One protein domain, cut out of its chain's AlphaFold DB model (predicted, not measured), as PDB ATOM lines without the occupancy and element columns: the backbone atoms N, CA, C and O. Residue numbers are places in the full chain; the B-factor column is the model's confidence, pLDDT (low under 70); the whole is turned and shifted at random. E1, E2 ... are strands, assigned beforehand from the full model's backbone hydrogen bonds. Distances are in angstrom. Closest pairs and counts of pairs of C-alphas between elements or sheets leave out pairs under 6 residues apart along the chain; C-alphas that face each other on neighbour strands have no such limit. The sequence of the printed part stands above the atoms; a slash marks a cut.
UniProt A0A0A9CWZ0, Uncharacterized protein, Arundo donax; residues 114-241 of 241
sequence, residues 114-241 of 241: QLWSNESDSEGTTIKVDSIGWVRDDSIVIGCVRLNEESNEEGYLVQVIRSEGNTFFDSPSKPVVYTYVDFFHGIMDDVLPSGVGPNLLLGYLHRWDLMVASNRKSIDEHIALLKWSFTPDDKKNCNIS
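Overview. This is residues 114 to 241 of the 241 residues of an uncharacterized protein of Arundo donax (UniProt A0A0A9CWZ0). Two four-stranded antiparallel sheets stand partly face to face as a sandwich, like a flattened barrel, with edge strands E1 and E5 close together and E4 and E8 meeting more loosely. The longer strands E1, E2 and E3 make the first sheet reach beyond the second at one end. The printed part has 128 residues, eight named strands in the order E1 to E8 and no named helix; its class is all strand, though under half of its residues are in named elements. It is compact, with a radius of gyration of the C-alphas of 15.5 A, and elongated, spanning 46 by 30 by 24 A.

Along the chain. E1, residues 126 to 136, begins at C-alpha 126 (54.887, -5.638, 24.893), is 28.0 A long and bends by 53 degrees at residue 130. E2, 139 to 147, is 25.7 A long and E3, 153 to 162, 26.7 A; E4 is 176 to 180. E5 is 200 to 205, E6 210 to 215, E7 224 to 229, and E8, 237 to 240, ends at C-alpha 240 (77.533, -15.707, 32.386).

Arrangement. Sheet E1-E2-E3-E4 is a twisted meander, each strand the antiparallel neighbour of the one before; N 130 and O 143 are 2.8 A apart, N 142 and O 159 2.8 A, N 160 and O 178 2.8 A. Sheet E5-E6-E7-E8 is another meander, with N 203 and O 212 2.8 A apart, N 211 and O 226 2.8 A, N 227 and O 239 3.1 A. Between the sheets, the closest C-alphas of E1 and E5, Val 135 and Tyr 204, are 5.8 A apart; those of E4 and E8, Tyr 178 and Cys 238, 7.8 A.

Size, cuts and confidence. The C-alphas farthest apart, of Glu 150 and Pro 232, are 48.0 A apart. The printed part has no cut; links E3 to E4 and E4 to E5 are long. pLDDT is under 70 at residues 114 to 124, 170 to 173 and 230 to 241.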
ATOM      1  N   GLN A 114      60.087 -15.458  23.079       67.44
ATOM      2  CA  GLN A 114      59.276 -16.573  23.603       67.44
ATOM      3  C   GLN A 114      59.645 -17.051  25.020       67.44
ATOM      4  O   GLN A 114      58.844 -17.703  25.674       67.44
ATOM      5  N   LEU A 115      60.858 -16.769  25.501       60.47
ATOM      6  CA  LEU A 115      61.309 -17.175  26.838       60.47
ATOM      7  C   LEU A 115      60.818 -16.253  27.961       60.47
ATOM      8  O   LEU A 115      60.915 -16.636  29.120       60.47
ATOM      9  N   TRP A 116      60.303 -15.065  27.634       62.59
ATOM     10  CA  TRP A 116      59.693 -14.169  28.620       62.59
ATOM     11  C   TRP A 116      58.166 -14.235  28.623       62.59
ATOM     12  O   TRP A 116      57.565 -13.646  29.511       62.59
ATOM     13  N   SER A 117      57.574 -14.951  27.655       54.62
ATOM     14  CA  SER A 117      56.143 -15.234  27.590       54.62
ATOM     15  C   SER A 117      55.809 -16.451  28.459       54.62
ATOM     16  O   SER A 117      55.923 -17.583  27.986       54.62
ATOM     17  N   ASN A 118      55.428 -16.264  29.721       51.41
ATOM     18  CA  ASN A 118      54.751 -17.334  30.457       51.41
ATOM     19  C   ASN A 118      53.351 -17.538  29.848       51.41
ATOM     20  O   ASN A 118      52.716 -16.583  29.418       51.41
ATOM     21  N   GLU A 119      52.819 -18.764  29.864       48.75
ATOM     22  CA  GLU A 119      51.436 -19.089  29.431       48.75
ATOM     23  C   GLU A 119      50.346 -18.309  30.211       48.75
ATOM     24  O   GLU A 119      49.166 -18.370  29.880       48.75
ATOM     25  N   SER A 120      50.741 -17.588  31.265       49.62
ATOM     26  CA  SER A 120      49.913 -16.701  32.086       49.62
ATOM     27  C   SER A 120      50.139 -15.211  31.820       49.62
ATOM     28  O   SER A 120      49.569 -14.395  32.543       49.62
ATOM     29  N   ASP A 121      51.009 -14.842  30.876       52.62
ATOM     30  CA  ASP A 121      51.240 -13.441  30.553       52.62
ATOM     31  C   ASP A 121      49.960 -12.837  29.999       52.62
ATOM     32  O   ASP A 121      49.374 -13.327  29.031       52.62
ATOM     33  N   SER A 122      49.501 -11.805  30.701       51.69
ATOM     34  CA  SER A 122      48.281 -11.089  30.392       51.69
ATOM     35  C   SER A 122      48.292 -10.634  28.937       51.69
ATOM     36  O   SER A 122      49.322 -10.220  28.392       51.69
ATOM     37  N   GLU A 123      47.132 -10.729  28.293       57.25
ATOM     38  CA  GLU A 123      46.872 -10.097  27.006       57.25
ATOM     39  C   GLU A 123      47.196  -8.596  27.107       57.25
ATOM     40  O   GLU A 123      46.340  -7.810  27.488       57.25
ATOM     41  N   GLY A 124      48.429  -8.180  26.795       63.78
ATOM     42  CA  GLY A 124      48.787  -6.766  26.919       63.78
ATOM     43  C   GLY A 124      50.247  -6.403  27.166       63.78
ATOM     44  O   GLY A 124      50.588  -5.230  27.032       63.78
ATOM     45  N   THR A 125      51.137  -7.353  27.477       76.31
ATOM     46  CA  THR A 125      52.562  -7.012  27.625       76.31
ATOM     47  C   THR A 125      53.272  -6.901  26.279       76.31
ATOM     48  O   THR A 125      53.117  -7.763  25.411       76.31
ATOM     49  N   THR A 126      54.088  -5.860  26.107       86.88
ATOM     50  CA  THR A 126      54.887  -5.638  24.893       86.88
ATOM     51  C   THR A 126      56.369  -5.560  25.233       86.88
ATOM     52  O   THR A 126      56.749  -5.157  26.327       86.88
ATOM     53  N   ILE A 127      57.227  -5.976  24.306       89.00
ATOM     54  CA  ILE A 127      58.679  -5.882  24.470       89.00
ATOM     55  C   ILE A 127      59.183  -4.824  23.510       89.00
ATOM     56  O   ILE A 127      58.879  -4.866  22.318       89.00
ATOM     57  N   LYS A 128      59.960  -3.880  24.039       91.25
ATOM     58  CA  LYS A 128      60.595  -2.824  23.261       91.25
ATOM     59  C   LYS A 128      62.103  -2.973  23.337       91.25
ATOM     60  O   LYS A 128      62.665  -3.189  24.411       91.25
ATOM     61  N   VAL A 129      62.768  -2.830  22.195       95.06
ATOM     62  CA  VAL A 129      64.228  -2.789  22.173       95.06
ATOM     63  C   VAL A 129      64.695  -1.456  22.757       95.06
ATOM     64  O   VAL A 129      64.319  -0.379  22.299       95.06
ATOM     65  N   ASP A 130      65.519  -1.528  23.791       94.88
ATOM     66  CA  ASP A 130      66.094  -0.360  24.451       94.88
ATOM     67  C   ASP A 130      67.446   0.008  23.835       94.88
ATOM     68  O   ASP A 130      67.701   1.182  23.553       94.88
ATOM     69  N   SER A 131      68.283  -1.000  23.582       96.50
ATOM     70  CA  SER A 131      69.664  -0.834  23.135       96.50
ATOM     71  C   SER A 131      70.116  -1.958  22.201       96.50
ATOM     72  O   SER A 131      69.607  -3.081  22.246       96.50
ATOM     73  N   ILE A 132      71.114  -1.651  21.372       97.69
ATOM     74  CA  ILE A 132      71.867  -2.623  20.577       97.69
ATOM     75  C   ILE A 132      73.351  -2.413  20.877       97.69
ATOM     76  O   ILE A 132      73.806  -1.278  21.007       97.69
ATOM     77  N   GLY A 133      74.095  -3.509  20.983       96.56
ATOM     78  CA  GLY A 133      75.550  -3.527  21.044       96.56
ATOM     79  C   GLY A 133      76.126  -4.527  20.055       96.56
ATOM     80  O   GLY A 133      76.040  -5.738  20.265       96.56
ATOM     81  N   TRP A 134      76.761  -4.049  18.993       95.19
ATOM     82  CA  TRP A 134      77.474  -4.882  18.034       95.19
ATOM     83  C   TRP A 134      78.888  -5.181  18.551       95.19
ATOM     84  O   TRP A 134      79.889  -4.601  18.138       95.19
ATOM     85  N   VAL A 135      78.961  -6.108  19.507       93.81
ATOM     86  CA  VAL A 135      80.174  -6.382  20.296       93.81
ATOM     87  C   VAL A 135      81.252  -7.172  19.540       93.81
ATOM     88  O   VAL A 135      82.435  -7.043  19.852       93.81
ATOM     89  N   ARG A 136      80.866  -7.994  18.554       90.62
ATOM     90  CA  ARG A 136      81.762  -8.790  17.691       90.62
ATOM     91  C   ARG A 136      81.189  -8.875  16.283       90.62
ATOM     92  O   ARG A 136      79.976  -8.828  16.119       90.62
ATOM     93  N   ASP A 137      82.024  -9.151  15.289       88.94
ATOM     94  CA  ASP A 137      81.572  -9.331  13.902       88.94
ATOM     95  C   ASP A 137      80.464 -10.394  13.770       88.94
ATOM     96  O   ASP A 137      79.531 -10.222  12.985       88.94
ATOM     97  N   ASP A 138      80.522 -11.444  14.600       89.19
ATOM     98  CA  ASP A 138      79.546 -12.537  14.659       89.19
ATOM     99  C   ASP A 138      78.498 -12.401  15.773       89.19
ATOM    100  O   ASP A 138      77.667 -13.295  15.891       89.19
ATOM    101  N   SER A 139      78.535 -11.364  16.623       93.12
ATOM    102  CA  SER A 139      77.652 -11.274  17.799       93.12
ATOM    103  C   SER A 139      77.090  -9.868  18.034       93.12
ATOM    104  O   SER A 139      77.839  -8.903  18.197       93.12
ATOM    105  N   ILE A 140      75.764  -9.786  18.133       95.62
ATOM    106  CA  ILE A 140      75.003  -8.583  18.479       95.62
ATOM    107  C   ILE A 140      74.250  -8.846  19.780       95.62
ATOM    108  O   ILE A 140      73.622  -9.888  19.950       95.62
ATOM    109  N   VAL A 141      74.311  -7.894  20.698       96.81
ATOM    110  CA  VAL A 141      73.615  -7.925  21.980       96.81
ATOM    111  C   VAL A 141      72.464  -6.939  21.915       96.81
ATOM    112  O   VAL A 141      72.630  -5.828  21.423       96.81
ATOM    113  N   ILE A 142      71.298  -7.344  22.392       96.62
ATOM    114  CA  ILE A 142      70.093  -6.525  22.417       96.62
ATOM    115  C   ILE A 142      69.617  -6.448  23.856       96.62
ATOM    116  O   ILE A 142      69.386  -7.477  24.486       96.62
ATOM    117  N   GLY A 143      69.478  -5.234  24.370       95.62
ATOM    118  CA  GLY A 143      68.793  -4.995  25.629       95.62
ATOM    119  C   GLY A 143      67.339  -4.636  25.362       95.62
ATOM    120  O   GLY A 143      67.062  -3.788  24.508       95.62
ATOM    121  N   CYS A 144      66.413  -5.273  26.073       94.12
ATOM    122  CA  CYS A 144      64.984  -5.043  25.896       94.12
ATOM    123  C   CYS A 144      64.304  -4.735  27.222       94.12
ATOM    124  O   CYS A 144      64.598  -5.349  28.244       94.12
ATOM    125  N   VAL A 145      63.330  -3.838  27.152       91.94
ATOM    126  CA  VAL A 145      62.438  -3.488  28.251       91.94
ATOM    127  C   VAL A 145      61.099  -4.174  28.021       91.94
ATOM    128  O   VAL A 145      60.574  -4.167  26.900       91.94
ATOM    129  N   ARG A 146      60.544  -4.758  29.081       89.06
ATOM    130  CA  ARG A 146      59.163  -5.241  29.090       89.06
ATOM    131  C   ARG A 146      58.247  -4.103  29.515       89.06
ATOM    132  O   ARG A 146      58.537  -3.412  30.483       89.06
ATOM    133  N   LEU A 147      57.156  -3.918  28.786       88.88
ATOM    134  CA  LEU A 147      56.122  -2.936  29.078       88.88
ATOM    135  C   LEU A 147      54.817  -3.653  29.411       88.88
ATOM    136  O   LEU A 147      54.440  -4.602  28.715       88.88
ATOM    137  N   ASN A 148      54.116  -3.178  30.435       87.25
ATOM    138  CA  ASN A 148      52.764  -3.630  30.750       87.25
ATOM    139  C   ASN A 148      51.695  -2.896  29.918       87.25
ATOM    140  O   ASN A 148      52.009  -2.055  29.074       87.25
ATOM    141  N   GLU A 149      50.420  -3.205  30.166       86.12
ATOM    142  CA  GLU A 149      49.264  -2.597  29.482       86.12
ATOM    143  C   GLU A 149      49.204  -1.067  29.624       86.12
ATOM    144  O   GLU A 149      48.703  -0.370  28.741       86.12
ATOM    145  N   GLU A 150      49.757  -0.535  30.712       86.56
ATOM    146  CA  GLU A 150      49.830   0.898  30.998       86.56
ATOM    147  C   GLU A 150      51.099   1.555  30.423       86.56
ATOM    148  O   GLU A 150      51.338   2.740  30.645       86.56
ATOM    149  N   SER A 151      51.907   0.814  29.651       85.81
ATOM    150  CA  SER A 151      53.217   1.242  29.129       85.81
ATOM    151  C   SER A 151      54.261   1.553  30.211       85.81
ATOM    152  O   SER A 151      55.236   2.266  29.953       85.81
ATOM    153  N   ASN A 152      54.083   1.001  31.411       87.75
ATOM    154  CA  ASN A 152      55.089   1.056  32.464       87.75
ATOM    155  C   ASN A 152      56.122  -0.052  32.247       87.75
ATOM    156  O   ASN A 152      55.780  -1.141  31.786       87.75
ATOM    157  N   GLU A 153      57.382   0.242  32.559       90.62
ATOM    158  CA  GLU A 153      58.469  -0.735  32.470       90.62
ATOM    159  C   GLU A 153      58.375  -1.744  33.622       90.62
ATOM    160  O   GLU A 153      58.189  -1.340  34.766       90.62
ATOM    161  N   GLU A 154      58.494  -3.035  33.309       88.12
ATOM    162  CA  GLU A 154      58.398  -4.153  34.262       88.12
ATOM    163  C   GLU A 154      59.502  -5.190  33.997       88.12
ATOM    164  O   GLU A 154      59.253  -6.364  33.696       88.12
ATOM    165  N   GLY A 155      60.752  -4.736  34.064       88.19
ATOM    166  CA  GLY A 155      61.934  -5.575  33.931       88.19
ATOM    167  C   GLY A 155      62.723  -5.395  32.636       88.19
ATOM    168  O   GLY A 155      62.305  -4.760  31.660       88.19
ATOM    169  N   TYR A 156      63.907  -6.018  32.629       91.12
ATOM    170  CA  TYR A 156      64.893  -5.905  31.556       91.12
ATOM    171  C   TYR A 156      65.470  -7.269  31.148       91.12
ATOM    172  O   TYR A 156      66.044  -7.952  31.990       91.12
ATOM    173  N   LEU A 157      65.400  -7.635  29.861       91.50
ATOM    174  CA  LEU A 157      66.092  -8.820  29.332       91.50
ATOM    175  C   LEU A 157      67.272  -8.438  28.449       91.50
ATOM    176  O   LEU A 157      67.336  -7.348  27.877       91.50
ATOM    177  N   VAL A 158      68.185  -9.390  28.284       94.12
ATOM    178  CA  VAL A 158      69.285  -9.307  27.327       94.12
ATOM    179  C   VAL A 158      69.207 -10.482  26.359       94.12
ATOM    180  O   VAL A 158      69.133 -11.638  26.775       94.12
ATOM    181  N   GLN A 159      69.255 -10.205  25.057       94.25
ATOM    182  CA  GLN A 159      69.465 -11.216  24.025       94.25
ATOM    183  C   GLN A 159      70.864 -11.111  23.438       94.25
ATOM    184  O   GLN A 159      71.354 -10.024  23.156       94.25
ATOM    185  N   VAL A 160      71.488 -12.256  23.193       94.25
ATOM    186  CA  VAL A 160      72.723 -12.363  22.420       94.25
ATOM    187  C   VAL A 160      72.394 -13.110  21.140       94.25
ATOM    188  O   VAL A 160      72.071 -14.296  21.163       94.25
ATOM    189  N   ILE A 161      72.463 -12.403  20.021       93.00
ATOM    190  CA  ILE A 161      72.268 -12.940  18.679       93.00
ATOM    191  C   ILE A 161      73.639 -13.223  18.094       93.00
ATOM    192  O   ILE A 161      74.487 -12.336  18.019       93.00
ATOM    193  N   ARG A 162      73.854 -14.459  17.657       90.56
ATOM    194  CA  ARG A 162      75.116 -14.910  17.090       90.56
ATOM    195  C   ARG A 162      74.921 -15.442  15.678       90.56
ATOM    196  O   ARG A 162      74.100 -16.328  15.462       90.56
ATOM    197  N   SER A 163      75.704 -14.943  14.730       88.00
ATOM    198  CA  SER A 163      75.788 -15.516  13.387       88.00
ATOM    199  C   SER A 163      76.477 -16.885  13.447       88.00
ATOM    200  O   SER A 163      77.475 -17.084  14.155       88.00
ATOM    201  N   GLU A 164      75.949 -17.869  12.716       79.31
ATOM    202  CA  GLU A 164      76.681 -19.124  12.515       79.31
ATOM    203  C   GLU A 164      77.924 -18.881  11.653       79.31
ATOM    204  O   GLU A 164      78.974 -19.470  11.929       79.31
ATOM    205  N   GLY A 165      77.818 -17.954  10.691       70.50
ATOM    206  CA  GLY A 165      78.938 -17.406   9.933       70.50
ATOM    207  C   GLY A 165      79.869 -16.517  10.766       70.50
ATOM    208  O   GLY A 165      79.659 -16.281  11.955       70.50
ATOM    209  N   ASN A 166      80.930 -16.019  10.126       76.12
ATOM    210  CA  ASN A 166      81.903 -15.131  10.773       76.12
ATOM    211  C   ASN A 166      81.412 -13.676  10.872       76.12
ATOM    212  O   ASN A 166      81.937 -12.918  11.680       76.12
ATOM    213  N   THR A 167      80.421 -13.296  10.060       81.00
ATOM    214  CA  THR A 167      79.826 -11.953  10.020       81.00
ATOM    215  C   THR A 167      78.312 -12.046   9.793       81.00
ATOM    216  O   THR A 167      77.783 -13.116   9.465       81.00
ATOM    217  N   PHE A 168      77.593 -10.935   9.968       81.69
ATOM    218  CA  PHE A 168      76.159 -10.834   9.653       81.69
ATOM    219  C   PHE A 168      75.859 -10.445   8.195       81.69
ATOM    220  O   PHE A 168      74.698 -10.471   7.794       81.69
ATOM    221  N   PHE A 169      76.871 -10.078   7.403       76.00
ATOM    222  CA  PHE A 169      76.686  -9.498   6.065       76.00
ATOM    223  C   PHE A 169      77.312 -10.308   4.916       76.00
ATOM    224  O   PHE A 169      76.924 -10.090   3.773       76.00
ATOM    225  N   ASP A 170      78.208 -11.270   5.177       69.06
ATOM    226  CA  ASP A 170      78.857 -12.045   4.100       69.06
ATOM    227  C   ASP A 170      78.064 -13.288   3.661       69.06
ATOM    228  O   ASP A 170      78.239 -13.784   2.547       69.06
ATOM    229  N   SER A 171      77.174 -13.811   4.511       62.75
ATOM    230  CA  SER A 171      76.313 -14.945   4.158       62.75
ATOM    231  C   SER A 171      75.076 -15.017   5.058       62.75
ATOM    232  O   SER A 171      75.239 -14.996   6.283       62.75
ATOM    233  N   PRO A 172      73.859 -15.166   4.502       61.38
ATOM    234  CA  PRO A 172      72.651 -15.353   5.295       61.38
ATOM    235  C   PRO A 172      72.690 -16.737   5.952       61.38
ATOM    236  O   PRO A 172      72.319 -17.746   5.354       61.38
ATOM    237  N   SER A 173      73.180 -16.785   7.186       69.00
ATOM    238  CA  SER A 173      73.072 -17.951   8.059       69.00
ATOM    239  C   SER A 173      71.975 -17.701   9.087       69.00
ATOM    240  O   SER A 173      71.696 -16.551   9.437       69.00
ATOM    241  N   LYS A 174      71.311 -18.763   9.548       80.62
ATOM    242  CA  LYS A 174      70.294 -18.619  10.589       80.62
ATOM    243  C   LYS A 174      71.013 -18.263  11.896       80.62
ATOM    244  O   LYS A 174      71.850 -19.049  12.330       80.62
ATOM    245  N   PRO A 175      70.721 -17.116  12.526       86.25
ATOM    246  CA  PRO A 175      71.384 -16.764  13.767       86.25
ATOM    247  C   PRO A 175      70.914 -17.665  14.915       86.25
ATOM    248  O   PRO A 175      69.765 -18.117  14.953       86.25
ATOM    249  N   VAL A 176      71.805 -17.883  15.876       88.38
ATOM    250  CA  VAL A 176      71.503 -18.498  17.168       88.38
ATOM    251  C   VAL A 176      71.211 -17.384  18.167       88.38
ATOM    252  O   VAL A 176      71.970 -16.423  18.255       88.38
ATOM    253  N   VAL A 177      70.119 -17.504  18.918       89.75
ATOM    254  CA  VAL A 177      69.690 -16.492  19.893       89.75
ATOM    255  C   VAL A 177      69.742 -17.087  21.295       89.75
ATOM    256  O   VAL A 177      69.114 -18.111  21.558       89.75
ATOM    257  N   TYR A 178      70.461 -16.426  22.197       89.88
ATOM    258  CA  TYR A 178      70.457 -16.700  23.635       89.88
ATOM    259  C   TYR A 178      69.673 -15.587  24.320       89.88
ATOM    260  O   TYR A 178      69.913 -14.420  24.034       89.88
ATOM    261  N   THR A 179      68.733 -15.932  25.196       90.31
ATOM    262  CA  THR A 179      67.942 -14.949  25.953       90.31
ATOM    263  C   THR A 179      68.211 -15.125  27.436       90.31
ATOM    264  O   THR A 179      68.173 -16.245  27.940       90.31
ATOM    265  N   TYR A 180      68.451 -14.011  28.117       90.00
ATOM    266  CA  TYR A 180      68.712 -13.933  29.543       90.00
ATOM    267  C   TYR A 180      67.691 -12.978  30.166       90.00
ATOM    268  O   TYR A 180      67.767 -11.768  29.954       90.00
ATOM    269  N   VAL A 181      66.710 -13.539  30.877       85.88
ATOM    270  CA  VAL A 181      65.616 -12.781  31.512       85.88
ATOM    271  C   VAL A 181      66.094 -12.086  32.789       85.88
ATOM    272  O   VAL A 181      65.764 -10.932  33.003       85.88
ATOM    273  N   ASP A 182      66.970 -12.739  33.556       83.06
ATOM    274  CA  ASP A 182      67.542 -12.204  34.797       83.06
ATOM    275  C   ASP A 182      69.038 -11.904  34.625       83.06
ATOM    276  O   ASP A 182      69.870 -12.325  35.423       83.06
ATOM    277  N   PHE A 183      69.415 -11.229  33.530       87.88
ATOM    278  CA  PHE A 183      70.830 -10.902  33.282       87.88
ATOM    279  C   PHE A 183      71.403  -9.939  34.335       87.88
ATOM    280  O   PHE A 183      72.603  -9.947  34.591       87.88
ATOM    281  N   PHE A 184      70.542  -9.119  34.941       89.50
ATOM    282  CA  PHE A 184      70.852  -8.296  36.104       89.50
ATOM    283  C   PHE A 184      69.821  -8.604  37.191       89.50
ATOM    284  O   PHE A 184      68.632  -8.369  36.989       89.50
ATOM    285  N   HIS A 185      70.261  -9.099  38.347       82.31
ATOM    286  CA  HIS A 185      69.352  -9.551  39.410       82.31
ATOM    287  C   HIS A 185      68.623  -8.419  40.159       82.31
ATOM    288  O   HIS A 185      67.617  -8.671  40.820       82.31
ATOM    289  N   GLY A 186      69.108  -7.179  40.065       85.38
ATOM    290  CA  GLY A 186      68.601  -6.034  40.824       85.38
ATOM    291  C   GLY A 186      68.168  -4.868  39.943       85.38
ATOM    292  O   GLY A 186      68.644  -3.758  40.155       85.38
ATOM    293  N   ILE A 187      67.326  -5.098  38.932       88.62
ATOM    294  CA  ILE A 187      66.730  -4.002  38.152       88.62
ATOM    295  C   ILE A 187      65.593  -3.364  38.948       88.62
ATOM    296  O   ILE A 187      64.704  -4.058  39.434       88.62
ATOM    297  N   MET A 188      65.626  -2.038  39.064       89.62
ATOM    298  CA  MET A 188      64.560  -1.251  39.673       89.62
ATOM    299  C   MET A 188      64.008  -0.264  38.636       89.62
ATOM    300  O   MET A 188      64.690   0.677  38.219       89.62
ATOM    301  N   ASP A 189      62.781  -0.525  38.179       85.94
ATOM    302  CA  ASP A 189      62.203   0.099  36.982       85.94
ATOM    303  C   ASP A 189      61.969   1.613  37.127       85.94
ATOM    304  O   ASP A 189      62.053   2.344  36.134       85.94
ATOM    305  N   ASP A 190      61.758   2.094  38.355       86.94
ATOM    306  CA  ASP A 190      61.415   3.479  38.700       86.94
ATOM    307  C   ASP A 190      62.619   4.370  39.076       86.94
ATOM    308  O   ASP A 190      62.444   5.561  39.341       86.94
ATOM    309  N   VAL A 191      63.856   3.848  39.033       89.31
ATOM    310  CA  VAL A 191      65.085   4.642  39.274       89.31
ATOM    311  C   VAL A 191      65.252   5.758  38.246       89.31
ATOM    312  O   VAL A 191      65.734   6.847  38.566       89.31
ATOM    313  N   LEU A 192      64.888   5.477  36.994       89.06
ATOM    314  CA  LEU A 192      64.913   6.430  35.890       89.06
ATOM    315  C   LEU A 192      63.522   6.512  35.259       89.06
ATOM    316  O   LEU A 192      62.823   5.499  35.222       89.06
ATOM    317  N   PRO A 193      63.135   7.675  34.703       87.62
ATOM    318  CA  PRO A 193      61.870   7.795  33.993       87.62
ATOM    319  C   PRO A 193      61.744   6.752  32.873       87.62
ATOM    320  O   PRO A 193      62.730   6.421  32.209       87.62
ATOM    321  N   SER A 194      60.523   6.265  32.650       84.75
ATOM    322  CA  SER A 194      60.223   5.334  31.557       84.75
ATOM    323  C   SER A 194      60.620   5.926  30.200       84.75
ATOM    324  O   SER A 194      60.477   7.128  29.955       84.75
ATOM    325  N   GLY A 195      61.156   5.081  29.322       81.56
ATOM    326  CA  GLY A 195      61.598   5.454  27.981       81.56
ATOM    327  C   GLY A 195      62.941   6.188  27.932       81.56
ATOM    328  O   GLY A 195      63.399   6.530  26.841       81.56
ATOM    329  N   VAL A 196      63.600   6.411  29.075       81.94
ATOM    330  CA  VAL A 196      64.972   6.928  29.115       81.94
ATOM    331  C   VAL A 196      65.920   5.775  28.817       81.94
ATOM    332  O   VAL A 196      66.064   4.867  29.627       81.94
ATOM    333  N   GLY A 197      66.580   5.818  27.661       82.50
ATOM    334  CA  GLY A 197      67.546   4.810  27.227       82.50
ATOM    335  C   GLY A 197      68.643   5.409  26.339       82.50
ATOM    336  O   GLY A 197      68.564   6.595  26.015       82.50
ATOM    337  N   PRO A 198      69.660   4.624  25.947       93.19
ATOM    338  CA  PRO A 198      69.842   3.215  26.298       93.19
ATOM    339  C   PRO A 198      70.198   3.018  27.783       93.19
ATOM    340  O   PRO A 198      70.936   3.815  28.376       93.19
ATOM    341  N   ASN A 199      69.654   1.963  28.395       93.69
ATOM    342  CA  ASN A 199      69.932   1.581  29.783       93.69
ATOM    343  C   ASN A 199      71.067   0.565  29.898       93.69
ATOM    344  O   ASN A 199      71.851   0.650  30.843       93.69
ATOM    345  N   LEU A 200      71.181  -0.356  28.939       95.62
ATOM    346  CA  LEU A 200      72.294  -1.300  28.856       95.62
ATOM    347  C   LEU A 200      73.512  -0.630  28.215       95.62
ATOM    348  O   LEU A 200      73.463  -0.125  27.094       95.62
ATOM    349  N   LEU A 201      74.622  -0.660  28.943       95.06
ATOM    350  CA  LEU A 201      75.927  -0.195  28.503       95.06
ATOM    351  C   LEU A 201      76.826  -1.410  28.299       95.06
ATOM    352  O   LEU A 201      76.873  -2.307  29.140       95.06
ATOM    353  N   LEU A 202      77.545  -1.433  27.179       95.31
ATOM    354  CA  LEU A 202      78.335  -2.585  26.759       95.31
ATOM    355  C   LEU A 202      79.763  -2.166  26.428       95.31
ATOM    356  O   LEU A 202      80.001  -1.165  25.755       95.31
ATOM    357  N   GLY A 203      80.719  -2.975  26.871       92.94
ATOM    358  CA  GLY A 203      82.118  -2.897  26.480       92.94
ATOM    359  C   GLY A 203      82.632  -4.284  26.120       92.94
ATOM    360  O   GLY A 203      82.371  -5.249  26.831       92.94
ATOM    361  N   TYR A 204      83.379  -4.397  25.023       93.62
ATOM    362  CA  TYR A 204      83.941  -5.675  24.592       93.62
ATOM    363  C   TYR A 204      85.468  -5.675  24.625       93.62
ATOM    364  O   TYR A 204      86.134  -4.828  24.027       93.62
ATOM    365  N   LEU A 205      86.033  -6.662  25.313       92.44
ATOM    366  CA  LEU A 205      87.466  -6.836  25.501       92.44
ATOM    367  C   LEU A 205      87.955  -7.978  24.611       92.44
ATOM    368  O   LEU A 205      88.051  -9.132  25.030       92.44
ATOM    369  N   HIS A 206      88.310  -7.632  23.373       88.06
ATOM    370  CA  HIS A 206      88.654  -8.596  22.321       88.06
ATOM    371  C   HIS A 206      89.778  -9.574  22.705       88.06
ATOM    372  O   HIS A 206      89.733 -10.736  22.332       88.06
ATOM    373  N   ARG A 207      90.769  -9.142  23.499       89.44
ATOM    374  CA  ARG A 207      91.877 -10.017  23.940       89.44
ATOM    375  C   ARG A 207      91.450 -11.142  24.885       89.44
ATOM    376  O   ARG A 207      92.214 -12.086  25.059       89.44
ATOM    377  N   TRP A 208      90.297 -11.011  25.531       90.12
ATOM    378  CA  TRP A 208      89.816 -11.957  26.540       90.12
ATOM    379  C   TRP A 208      88.505 -12.631  26.153       90.12
ATOM    380  O   TRP A 208      87.967 -13.396  26.955       90.12
ATOM    381  N   ASP A 209      87.999 -12.339  24.954       90.56
ATOM    382  CA  ASP A 209      86.686 -12.775  24.489       90.56
ATOM    383  C   ASP A 209      85.574 -12.502  25.520       90.56
ATOM    384  O   ASP A 209      84.693 -13.330  25.760       90.56
ATOM    385  N   LEU A 210      85.651 -11.332  26.159       93.31
ATOM    386  CA  LEU A 210      84.858 -10.968  27.329       93.31
ATOM    387  C   LEU A 210      84.053  -9.700  27.049       93.31
ATOM    388  O   LEU A 210      84.620  -8.668  26.687       93.31
ATOM    389  N   MET A 211      82.745  -9.767  27.258       94.50
ATOM    390  CA  MET A 211      81.875  -8.601  27.325       94.50
ATOM    391  C   MET A 211      81.683  -8.196  28.777       94.50
ATOM    392  O   MET A 211      81.405  -9.030  29.637       94.50
ATOM    393  N   VAL A 212      81.806  -6.899  29.008       95.25
ATOM    394  CA  VAL A 212      81.428  -6.215  30.234       95.25
ATOM    395  C   VAL A 212      80.120  -5.499  29.948       95.25
ATOM    396  O   VAL A 212      80.020  -4.760  28.968       95.25
ATOM    397  N   ALA A 213      79.124  -5.727  30.787       95.62
ATOM    398  CA  ALA A 213      77.812  -5.127  30.662       95.62
ATOM    399  C   ALA A 213      77.421  -4.459  31.975       95.62
ATOM    400  O   ALA A 213      77.735  -4.961  33.050       95.62
ATOM    401  N   SER A 214      76.723  -3.337  31.895       95.56
ATOM    402  CA  SER A 214      76.076  -2.706  33.043       95.56
ATOM    403  C   SER A 214      74.706  -2.190  32.639       95.56
ATOM    404  O   SER A 214      74.445  -1.959  31.459       95.56
ATOM    405  N   ASN A 215      73.821  -2.006  33.613       94.44
ATOM    406  CA  ASN A 215      72.514  -1.410  33.383       94.44
ATOM    407  C   ASN A 215      72.323  -0.213  34.314       94.44
ATOM    408  O   ASN A 215      72.546  -0.317  35.519       94.44
ATOM    409  N   ARG A 216      71.895   0.924  33.759       93.38
ATOM    410  CA  ARG A 216      71.650   2.166  34.511       93.38
ATOM    411  C   ARG A 216      70.550   2.042  35.571       93.38
ATOM    412  O   ARG A 216      70.517   2.861  36.484       93.38
ATOM    413  N   LYS A 217      69.676   1.041  35.445       92.12
ATOM    414  CA  LYS A 217      68.610   0.705  36.397       92.12
ATOM    415  C   LYS A 217      69.004  -0.393  37.393       92.12
ATOM    416  O   LYS A 217      68.182  -0.773  38.219       92.12
ATOM    417  N   SER A 218      70.238  -0.909  37.330       91.94
ATOM    418  CA  SER A 218      70.728  -1.912  38.283       91.94
ATOM    419  C   SER A 218      71.145  -1.269  39.609       91.94
ATOM    420  O   SER A 218      72.032  -0.409  39.633       91.94
ATOM    421  N   ILE A 219      70.536  -1.713  40.709       89.81
ATOM    422  CA  ILE A 219      70.790  -1.234  42.079       89.81
ATOM    423  C   ILE A 219      71.681  -2.167  42.909       89.81
ATOM    424  O   ILE A 219      72.016  -1.820  44.039       89.81
ATOM    425  N   ASP A 220      72.067  -3.321  42.362       83.56
ATOM    426  CA  ASP A 220      72.898  -4.316  43.053       83.56
ATOM    427  C   ASP A 220      74.107  -4.709  42.190       83.56
ATOM    428  O   ASP A 220      75.155  -4.056  42.230       83.56
ATOM    429  N   GLU A 221      73.953  -5.708  41.316       79.75
ATOM    430  CA  GLU A 221      74.987  -6.121  40.366       79.75
ATOM    431  C   GLU A 221      75.160  -5.083  39.252       79.75
ATOM    432  O   GLU A 221      74.537  -5.127  38.186       79.75
ATOM    433  N   HIS A 222      76.015  -4.098  39.512       83.06
ATOM    434  CA  HIS A 222      76.265  -3.008  38.573       83.06
ATOM    435  C   HIS A 222      77.055  -3.447  37.332       83.06
ATOM    436  O   HIS A 222      77.031  -2.736  36.329       83.06
ATOM    437  N   ILE A 223      77.776  -4.573  37.391       91.06
ATOM    438  CA  ILE A 223      78.580  -5.097  36.282       91.06
ATOM    439  C   ILE A 223      78.340  -6.599  36.142       91.06
ATOM    440  O   ILE A 223      78.610  -7.352  37.070       91.06
ATOM    441  N   ALA A 224      77.925  -7.017  34.951       91.88
ATOM    442  CA  ALA A 224      77.800  -8.407  34.541       91.88
ATOM    443  C   ALA A 224      78.846  -8.743  33.471       91.88
ATOM    444  O   ALA A 224      79.220  -7.903  32.641       91.88
ATOM    445  N   LEU A 225      79.327  -9.984  33.486       92.69
ATOM    446  CA  LEU A 225      80.369 -10.463  32.586       92.69
ATOM    447  C   LEU A 225      79.853 -11.634  31.748       92.69
ATOM    448  O   LEU A 225      79.304 -12.603  32.269       92.69
ATOM    449  N   LEU A 226      80.073 -11.562  30.435       90.50
ATOM    450  CA  LEU A 226      79.756 -12.652  29.512       90.50
ATOM    451  C   LEU A 226      81.008 -13.054  28.743       90.50
ATOM    452  O   LEU A 226      81.617 -12.229  28.056       90.50
ATOM    453  N   LYS A 227      81.385 -14.330  28.832       90.38
ATOM    454  CA  LYS A 227      82.552 -14.867  28.127       90.38
ATOM    455  C   LYS A 227      82.127 -15.785  26.989       90.38
ATOM    456  O   LYS A 227      81.322 -16.702  27.176       90.38
ATOM    457  N   TRP A 228      82.728 -15.585  25.819       86.69
ATOM    458  CA  TRP A 228      82.566 -16.496  24.692       86.69
ATOM    459  C   TRP A 228      83.482 -17.695  24.905       86.69
ATOM    460  O   TRP A 228      84.694 -17.553  25.073       86.69
ATOM    461  N   SER A 229      82.901 -18.891  24.901       70.94
ATOM    462  CA  SER A 229      83.673 -20.130  24.926       70.94
ATOM    463  C   SER A 229      83.962 -20.602  23.498       70.94
ATOM    464  O   SER A 229      83.073 -20.636  22.644       70.94
ATOM    465  N   PHE A 230      85.225 -20.944  23.234       55.84
ATOM    466  CA  PHE A 230      85.648 -21.671  22.040       55.84
ATOM    467  C   PHE A 230      85.967 -23.106  22.457       55.84
ATOM    468  O   PHE A 230      87.043 -23.371  22.987       55.84
ATOM    469  N   THR A 231      85.039 -24.031  22.245       47.94
ATOM    470  CA  THR A 231      85.340 -25.466  22.278       47.94
ATOM    471  C   THR A 231      85.567 -25.949  20.838       47.94
ATOM    472  O   THR A 231      84.712 -25.704  19.987       47.94
ATOM    473  N   PRO A 232      86.733 -26.560  20.519       41.94
ATOM    474  CA  PRO A 232      87.042 -27.052  19.168       41.94
ATOM    475  C   PRO A 232      86.128 -28.192  18.705       41.94
ATOM    476  O   PRO A 232      85.952 -28.369  17.505       41.94
ATOM    477  N   ASP A 233      85.520 -28.904  19.654       43.75
ATOM    478  CA  ASP A 233      84.444 -29.865  19.442       43.75
ATOM    479  C   ASP A 233      83.195 -29.354  20.183       43.75
ATOM    480  O   ASP A 233      83.265 -29.023  21.365       43.75
ATOM    481  N   ASP A 234      82.061 -29.295  19.485       43.94
ATOM    482  CA  ASP A 234      80.709 -29.011  19.986       43.94
ATOM    483  C   ASP A 234      80.356 -27.592  20.490       43.94
ATOM    484  O   ASP A 234      80.948 -27.022  21.401       43.94
ATOM    485  N   LYS A 235      79.271 -27.074  19.888       43.56
ATOM    486  CA  LYS A 235      78.382 -25.969  20.299       43.56
ATOM    487  C   LYS A 235      79.054 -24.713  20.876       43.56
ATOM    488  O   LYS A 235      79.347 -24.602  22.059       43.56
ATOM    489  N   LYS A 236      79.125 -23.689  20.016       49.16
ATOM    490  CA  LYS A 236      79.203 -22.263  20.369       49.16
ATOM    491  C   LYS A 236      78.292 -21.983  21.591       49.16
ATOM    492  O   LYS A 236      77.081 -22.017  21.432       49.16
ATOM    493  N   ASN A 237      78.847 -21.718  22.777       52.50
ATOM    494  CA  ASN A 237      78.090 -21.405  24.003       52.50
ATOM    495  C   ASN A 237      78.537 -20.058  24.607       52.50
ATOM    496  O   ASN A 237      79.727 -19.720  24.573       52.50
ATOM    497  N   CYS A 238      77.590 -19.318  25.188       51.22
ATOM    498  CA  CYS A 238      77.820 -18.084  25.948       51.22
ATOM    499  C   CYS A 238      77.508 -18.334  27.429       51.22
ATOM    500  O   CYS A 238      76.376 -18.689  27.762       51.22
ATOM    501  N   ASN A 239      78.499 -18.144  28.305       62.78
ATOM    502  CA  ASN A 239      78.354 -18.364  29.745       62.78
ATOM    503  C   ASN A 239      78.448 -17.030  30.494       62.78
ATOM    504  O   ASN A 239      79.361 -16.240  30.231       62.78
ATOM    505  N   ILE A 240      77.513 -16.813  31.420       62.59
ATOM    506  CA  ILE A 240      77.533 -15.707  32.386       62.59
ATOM    507  C   ILE A 240      78.399 -16.136  33.572       62.59
ATOM    508  O   ILE A 240      78.359 -17.306  33.964       62.59
ATOM    509  N   SER A 241      79.200 -15.212  34.100       53.69
ATOM    510  CA  SER A 241      80.029 -15.409  35.295       53.69
ATOM    511  C   SER A 241      79.718 -14.391  36.368       53.69
ATOM    512  O   SER A 241      79.612 -13.210  35.962       53.69
TER     513      SER A 241